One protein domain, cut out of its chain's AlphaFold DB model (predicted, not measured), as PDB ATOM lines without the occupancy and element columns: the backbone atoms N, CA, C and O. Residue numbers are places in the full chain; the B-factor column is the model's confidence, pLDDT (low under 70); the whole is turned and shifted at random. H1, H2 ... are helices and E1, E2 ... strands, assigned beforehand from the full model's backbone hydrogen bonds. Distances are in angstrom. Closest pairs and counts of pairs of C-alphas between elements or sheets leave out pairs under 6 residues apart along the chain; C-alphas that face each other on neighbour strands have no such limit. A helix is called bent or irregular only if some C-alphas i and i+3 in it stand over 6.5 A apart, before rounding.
ATOM      1  N   ILE A   2      21.149 187.919 -16.026       89.75
ATOM      2  CA  ILE A   2      20.204 186.847 -16.409       89.75
ATOM      3  C   ILE A   2      20.903 185.655 -17.085       89.75
ATOM      4  O   ILE A   2      20.922 184.575 -16.509       89.75
ATOM      5  N   ASP A   3      21.591 185.869 -18.210       91.50
ATOM      6  CA  ASP A   3      22.227 184.774 -18.975       91.50
ATOM      7  C   ASP A   3      23.267 183.971 -18.179       91.50
ATOM      8  O   ASP A   3      23.562 182.828 -18.501       91.50
ATOM      9  N   ARG A   4      23.841 184.567 -17.127       93.50
ATOM     10  CA  ARG A   4      24.851 183.917 -16.284       93.50
ATOM     11  C   ARG A   4      24.235 183.110 -15.141       93.50
ATOM     12  O   ARG A   4      24.873 182.184 -14.646       93.50
ATOM     13  N   TYR A   5      23.046 183.493 -14.682       92.88
ATOM     14  CA  TYR A   5      22.487 183.006 -13.422       92.88
ATOM     15  C   TYR A   5      21.100 182.381 -13.544       92.88
ATOM     16  O   TYR A   5      20.630 181.858 -12.543       92.88
ATOM     17  N   ALA A   6      20.467 182.367 -14.722       91.75
ATOM     18  CA  ALA A   6      19.121 181.815 -14.908       91.75
ATOM     19  C   ALA A   6      18.961 180.399 -14.319       91.75
ATOM     20  O   ALA A   6      18.014 180.155 -13.581       91.75
ATOM     21  N   GLY A   7      19.945 179.511 -14.518       91.50
ATOM     22  CA  GLY A   7      19.939 178.152 -13.950       91.50
ATOM     23  C   GLY A   7      20.143 178.056 -12.428       91.50
ATOM     24  O   GLY A   7      20.157 176.957 -11.886       91.50
ATOM     25  N   ARG A   8      20.343 179.178 -11.729       93.94
ATOM     26  CA  ARG A   8      20.456 179.261 -10.260       93.94
ATOM     27  C   ARG A   8      19.312 180.047  -9.622       93.94
ATOM     28  O   ARG A   8      19.246 180.133  -8.398       93.94
ATOM     29  N   VAL A   9      18.457 180.674 -10.427       93.88
ATOM     30  CA  VAL A   9      17.345 181.488  -9.940       93.88
ATOM     31  C   VAL A   9      16.160 180.570  -9.665       93.88
ATOM     32  O   VAL A   9      15.694 179.880 -10.562       93.88
ATOM     33  N   GLY A  10      15.672 180.562  -8.422       92.88
ATOM     34  CA  GLY A  10      14.481 179.793  -8.046       92.88
ATOM     35  C   GLY A  10      13.173 180.491  -8.430       92.88
ATOM     36  O   GLY A  10      12.239 179.848  -8.899       92.88
ATOM     37  N   HIS A  11      13.111 181.817  -8.289       95.94
ATOM     38  CA  HIS A  11      11.923 182.610  -8.600       95.94
ATOM     39  C   HIS A  11      12.292 183.987  -9.160       95.94
ATOM     40  O   HIS A  11      13.327 184.545  -8.794       95.94
ATOM     41  N   VAL A  12      11.443 184.531 -10.032       96.44
ATOM     42  CA  VAL A  12      11.572 185.887 -10.576       96.44
ATOM     43  C   VAL A  12      10.323 186.680 -10.224       96.44
ATOM     44  O   VAL A  12       9.211 186.183 -10.367       96.44
ATOM     45  N   GLN A  13      10.509 187.932  -9.818       97.00
ATOM     46  CA  GLN A  13       9.436 188.891  -9.571       97.00
ATOM     47  C   GLN A  13       9.699 190.160 -10.388       97.00
ATOM     48  O   GLN A  13      10.858 190.502 -10.639       97.00
ATOM     49  N   VAL A  14       8.639 190.844 -10.825       96.12
ATOM     50  CA  VAL A  14       8.749 192.053 -11.652       96.12
ATOM     51  C   VAL A  14       7.847 193.188 -11.172       96.12
ATOM     52  O   VAL A  14       6.693 192.975 -10.796       96.12
ATOM     53  N   ALA A  15       8.396 194.400 -11.242       97.19
ATOM     54  CA  ALA A  15       7.719 195.682 -11.104       97.19
ATOM     55  C   ALA A  15       8.460 196.731 -11.944       97.19
ATOM     56  O   ALA A  15       9.662 196.584 -12.186       97.19
ATOM     57  N   ASP A  16       7.765 197.779 -12.379       96.50
ATOM     58  CA  ASP A  16       8.387 198.890 -13.106       96.50
ATOM     59  C   ASP A  16       9.207 199.800 -12.168       96.50
ATOM     60  O   ASP A  16       8.991 199.834 -10.955       96.50
ATOM     61  N   VAL A  17      10.160 200.555 -12.709       95.25
ATOM     62  CA  VAL A  17      11.087 201.418 -11.955       95.25
ATOM     63  C   VAL A  17      10.736 202.897 -12.176       95.25
ATOM     64  O   VAL A  17      10.399 203.283 -13.285       95.25
ATOM     65  N   ALA A  18      10.799 203.793 -11.184       93.75
ATOM     66  CA  ALA A  18      11.314 203.635  -9.816       93.75
ATOM     67  C   ALA A  18      10.267 203.281  -8.749       93.75
ATOM     68  O   ALA A  18      10.618 202.722  -7.712       93.75
ATOM     69  N   CYS A  19       8.989 203.575  -8.989       94.06
ATOM     70  CA  CYS A  19       7.956 203.511  -7.950       94.06
ATOM     71  C   CYS A  19       7.325 202.124  -7.753       94.06
ATOM     72  O   CYS A  19       6.432 201.984  -6.923       94.06
ATOM     73  N   ARG A  20       7.784 201.093  -8.480       96.94
ATOM     74  CA  ARG A  20       7.253 199.720  -8.403       96.94
ATOM     75  C   ARG A  20       5.779 199.612  -8.782       96.94
ATOM     76  O   ARG A  20       5.039 198.863  -8.153       96.94
ATOM     77  N   HIS A  21       5.358 200.333  -9.812       97.25
ATOM     78  CA  HIS A  21       4.021 200.205 -10.392       97.25
ATOM     79  C   HIS A  21       3.986 199.136 -11.496       97.25
ATOM     80  O   HIS A  21       4.982 198.447 -11.743       97.25
ATOM     81  N   GLN A  22       2.820 198.937 -12.117       97.50
ATOM     82  CA  GLN A  22       2.686 197.999 -13.229       97.50
ATOM     83  C   GLN A  22       3.599 198.391 -14.407       97.50
ATOM     84  O   GLN A  22       3.779 199.586 -14.651       97.50
ATOM     85  N   PRO A  23       4.155 197.420 -15.150       96.88
ATOM     86  CA  PRO A  23       4.927 197.694 -16.360       96.88
ATOM     87  C   PRO A  23       4.223 198.660 -17.326       96.88
ATOM     88  O   PRO A  23       3.025 198.529 -17.582       96.88
ATOM     89  N   GLY A  24       4.983 199.624 -17.851       94.31
ATOM     90  CA  GLY A  24       4.499 200.703 -18.719       94.31
ATOM     91  C   GLY A  24       4.225 202.025 -17.992       94.31
ATOM     92  O   GLY A  24       3.716 202.960 -18.603       94.31
ATOM     93  N   THR A  25       4.546 202.113 -16.699       95.81
ATOM     94  CA  THR A  25       4.393 203.335 -15.883       95.81
ATOM     95  C   THR A  25       5.726 204.010 -15.566       95.81
ATOM     96  O   THR A  25       5.742 205.148 -15.101       95.81
ATOM     97  N   GLY A  26       6.831 203.309 -15.805       92.88
ATOM     98  CA  GLY A  26       8.193 203.766 -15.600       92.88
ATOM     99  C   GLY A  26       9.043 203.592 -16.853       92.88
ATOM    100  O   GLY A  26       8.572 203.759 -17.977       92.88
ATOM    101  N   GLU A  27      10.319 203.274 -16.654       94.62
ATOM    102  CA  GLU A  27      11.321 203.221 -17.729       94.62
ATOM    103  C   GLU A  27      11.800 201.795 -18.043       94.62
ATOM    104  O   GLU A  27      12.625 201.588 -18.940       94.62
ATOM    105  N   LEU A  28      11.331 200.786 -17.299       94.31
ATOM    106  CA  LEU A  28      11.823 199.426 -17.464       94.31
ATOM    107  C   LEU A  28      11.161 198.751 -18.672       94.31
ATOM    108  O   LEU A  28       9.973 198.448 -18.666       94.31
ATOM    109  N   ASP A  29      11.968 198.403 -19.675       94.56
ATOM    110  CA  ASP A  29      11.555 197.515 -20.769       94.56
ATOM    111  C   ASP A  29      11.419 196.066 -20.263       94.56
ATOM    112  O   ASP A  29      12.322 195.233 -20.399       94.56
ATOM    113  N   VAL A  30      10.298 195.796 -19.593       94.50
ATOM    114  CA  VAL A  30       9.985 194.508 -18.964       94.50
ATOM    115  C   VAL A  30       9.911 193.387 -19.995       94.50
ATOM    116  O   VAL A  30      10.458 192.308 -19.753       94.50
ATOM    117  N   ASP A  31       9.320 193.636 -21.163       92.75
ATOM    118  CA  ASP A  31       9.175 192.627 -22.213       92.75
ATOM    119  C   ASP A  31      10.522 192.092 -22.693       92.75
ATOM    120  O   ASP A  31      10.701 190.873 -22.809       92.75
ATOM    121  N   ARG A  32      11.515 192.970 -22.867       95.12
ATOM    122  CA  ARG A  32      12.877 192.557 -23.220       95.12
ATOM    123  C   ARG A  32      13.508 191.635 -22.179       95.12
ATOM    124  O   ARG A  32      14.251 190.719 -22.546       95.12
ATOM    125  N   TYR A  33      13.259 191.856 -20.888       95.06
ATOM    126  CA  TYR A  33      13.802 190.999 -19.830       95.06
ATOM    127  C   TYR A  33      13.059 189.669 -19.717       95.06
ATOM    128  O   TYR A  33      13.715 188.642 -19.537       95.06
ATOM    129  N   LEU A  34      11.737 189.658 -19.910       93.69
ATOM    130  CA  LEU A  34      10.951 188.423 -19.990       93.69
ATOM    131  C   LEU A  34      11.427 187.546 -21.158       93.69
ATOM    132  O   LEU A  34      11.755 186.380 -20.953       93.69
ATOM    133  N   ALA A  35      11.600 188.128 -22.348       93.44
ATOM    134  CA  ALA A  35      12.143 187.420 -23.510       93.44
ATOM    135  C   ALA A  35      13.589 186.933 -23.292       93.44
ATOM    136  O   ALA A  35      14.051 185.972 -23.907       93.44
ATOM    137  N   ARG A  36      14.363 187.602 -22.430       95.69
ATOM    138  CA  ARG A  36      15.712 187.151 -22.065       95.69
ATOM    139  C   ARG A  36      15.685 185.976 -21.089       95.69
ATOM    140  O   ARG A  36      16.506 185.083 -21.243       95.69
ATOM    141  N   LEU A  37      14.764 185.966 -20.126       94.44
ATOM    142  CA  LEU A  37      14.558 184.830 -19.219       94.44
ATOM    143  C   LEU A  37      14.135 183.579 -19.989       94.44
ATOM    144  O   LEU A  37      14.709 182.513 -19.772       94.44
ATOM    145  N   GLU A  38      13.210 183.739 -20.934       92.12
ATOM    146  CA  GLU A  38      12.772 182.671 -21.834       92.12
ATOM    147  C   GLU A  38      13.947 182.100 -22.639       92.12
ATOM    148  O   GLU A  38      14.225 180.904 -22.576       92.12
ATOM    149  N   ARG A  39      14.730 182.959 -23.310       95.31
ATOM    150  CA  ARG A  39      15.928 182.526 -24.057       95.31
ATOM    151  C   ARG A  39      17.012 181.900 -23.180       95.31
ATOM    152  O   ARG A  39      17.775 181.073 -23.665       95.31
ATOM    153  N   ALA A  40      17.104 182.304 -21.915       95.06
ATOM    154  CA  ALA A  40      18.037 181.727 -20.952       95.06
ATOM    155  C   ALA A  40      17.542 180.394 -20.361       95.06
ATOM    156  O   ALA A  40      18.246 179.804 -19.540       95.06
ATOM    157  N   GLY A  41      16.356 179.920 -20.762       92.81
ATOM    158  CA  GLY A  41      15.795 178.644 -20.328       92.81
ATOM    159  C   GLY A  41      15.285 178.653 -18.888       92.81
ATOM    160  O   GLY A  41      15.297 177.607 -18.244       92.81
ATOM    161  N   TYR A  42      14.878 179.809 -18.352       93.19
ATOM    162  CA  TYR A  42      14.276 179.871 -17.020       93.19
ATOM    163  C   TYR A  42      12.908 179.156 -17.026       93.19
ATOM    164  O   TYR A  42      12.008 179.611 -17.729       93.19
ATOM    165  N   PRO A  43      12.722 178.062 -16.259       89.50
ATOM    166  CA  PRO A  43      11.528 177.220 -16.369       89.50
ATOM    167  C   PRO A  43      10.393 177.642 -15.421       89.50
ATOM    168  O   PRO A  43       9.331 177.027 -15.414       89.50
ATOM    169  N   GLY A  44      10.645 178.623 -14.551       90.75
ATOM    170  CA  GLY A  44       9.746 178.986 -13.463       90.75
ATOM    171  C   GLY A  44       8.757 180.097 -13.809       90.75
ATOM    172  O   GLY A  44       8.791 180.715 -14.871       90.75
ATOM    173  N   TRP A  45       7.889 180.379 -12.843       92.31
ATOM    174  CA  TRP A  45       6.925 181.475 -12.901       92.31
ATOM    175  C   TRP A  45       7.583 182.835 -12.657       92.31
ATOM    176  O   TRP A  45       8.468 182.954 -11.807       92.31
ATOM    177  N   VAL A  46       7.083 183.867 -13.344       95.19
ATOM    178  CA  VAL A  46       7.393 185.271 -13.044       95.19
ATOM    179  C   VAL A  46       6.231 185.887 -12.267       95.19
ATOM    180  O   VAL A  46       5.131 186.033 -12.798       95.19
ATOM    181  N   GLY A  47       6.466 186.240 -11.006       96.00
ATOM    182  CA  GLY A  47       5.493 186.922 -10.159       96.00
ATOM    183  C   GLY A  47       5.345 188.399 -10.525       96.00
ATOM    184  O   GLY A  47       6.336 189.104 -10.719       96.00
ATOM    185  N   LEU A  48       4.106 188.884 -10.587       95.94
ATOM    186  CA  LEU A  48       3.800 190.305 -10.768       95.94
ATOM    187  C   LEU A  48       3.733 190.978  -9.392       95.94
ATOM    188  O   LEU A  48       2.705 190.916  -8.724       95.94
ATOM    189  N   GLU A  49       4.839 191.571  -8.946       96.56
ATOM    190  CA  GLU A  49       4.998 192.091  -7.580       96.56
ATOM    191  C   GLU A  49       5.157 193.618  -7.573       96.56
ATOM    192  O   GLU A  49       6.176 194.179  -7.150       96.56
ATOM    193  N   TYR A  50       4.119 194.290  -8.066       97.56
ATOM    194  CA  TYR A  50       4.024 195.743  -8.135       97.56
ATOM    195  C   TYR A  50       2.809 196.280  -7.369       97.56
ATOM    196  O   TYR A  50       1.861 195.552  -7.079       97.56
ATOM    197  N   GLN A  51       2.824 197.580  -7.081       97.62
ATOM    198  CA  GLN A  51       1.708 198.334  -6.522       97.62
ATOM    199  C   GLN A  51       0.912 199.004  -7.654       97.62
ATOM    200  O   GLN A  51       1.422 199.940  -8.267       97.62
ATOM    201  N   PRO A  52      -0.326 198.575  -7.944       97.62
ATOM    202  CA  PRO A  52      -1.135 199.172  -9.001       97.62
ATOM    203  C   PRO A  52      -1.362 200.680  -8.821       97.62
ATOM    204  O   PRO A  52      -1.711 201.137  -7.729       97.62
ATOM    205  N   LEU A  53      -1.248 201.447  -9.907       95.88
ATOM    206  CA  LEU A  53      -1.857 202.776 -10.005       95.88
ATOM    207  C   LEU A  53      -3.357 202.606 -10.274       95.88
ATOM    208  O   LEU A  53      -3.776 202.520 -11.426       95.88
ATOM    209  N   GLY A  54      -4.152 202.502  -9.208       95.81
ATOM    210  CA  GLY A  54      -5.603 202.305  -9.279       95.81
ATOM    211  C   GLY A  54      -6.045 200.875  -8.945       95.81
ATOM    212  O   GLY A  54      -5.329 200.158  -8.242       95.81
ATOM    213  N   PRO A  55      -7.241 200.449  -9.391       96.94
ATOM    214  CA  PRO A  55      -7.743 199.107  -9.124       96.94
ATOM    215  C   PRO A  55      -6.821 198.026  -9.698       96.94
ATOM    216  O   PRO A  55      -6.415 198.075 -10.858       96.94
TER     217      PRO A  55
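AT A GLANCE: This is residues 2 to 55 of the 76 residues of a protein of Streptomyces thermoautotrophicus (UniProt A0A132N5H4). Two short parallel strands, E1 and E2, make one long side of an open, elongated frame, and helix H2 makes the other, with few close C-alphas between them. The small helix H1 closes one end, the loop of residues 15 to 29 closes the other, and residues 49 to 55 run on beyond E2. The printed part has 54 residues, in the order H1, E1, H2, E2; its class is mixed, with 23 residues in named elements, under half. It is only just compact, close to loose, with a radius of gyration of the C-alphas of 11.9 A and spans of 35 by 18 by 14 A.

IN THESE COORDINATES: Find C-alpha 12 at (11.572, 185.887, -10.576), where E1, residues 12 to 14, begins; its neighbour E2, residues 46 to 48, ends at C-alpha 48 at (3.800, 190.305, -10.768). H2, residues 30 to 39, runs 14.3 A from (9.985, 194.508, -18.964). H1, residues 2 to 8, measures 9.8 A and is irregular, C-alphas 4 and 7 being 7.9 A apart.

HOW THE PARTS SIT: Look first at E1 and E2, parallel at 31 degrees, where N 47 and O 12 are 2.8 A apart, within hydrogen-bond range. E1, H2 and E2 form a strand-helix-strand unit, two parallel neighbour strands joined through a helix, with a right-handed crossover. The closest C-alphas of E1 and H2, those of Val 14 and Val 30, are 7.8 A apart. H1 and H2 touch, closest at the C-alphas of Ile 2 and Leu 37, 6.6 A. They run the same way at a steep tilt of 61 degrees. H1 and E2 are apart. In H2 every O i to N i+4 pair is within hydrogen-bond range; in H1, 1 of 3 is, beside 2 of 4 O i to N i+3 pairs.

THE WHOLE: The two C-alphas farthest apart, those of Arg 4 and Pro 55, are 36.7 A apart. The printed part has no cut. The link from E1 to H2 is long, with 15 residues. Mean pLDDT of the printed part is 94.6, and no printed residue is under 70.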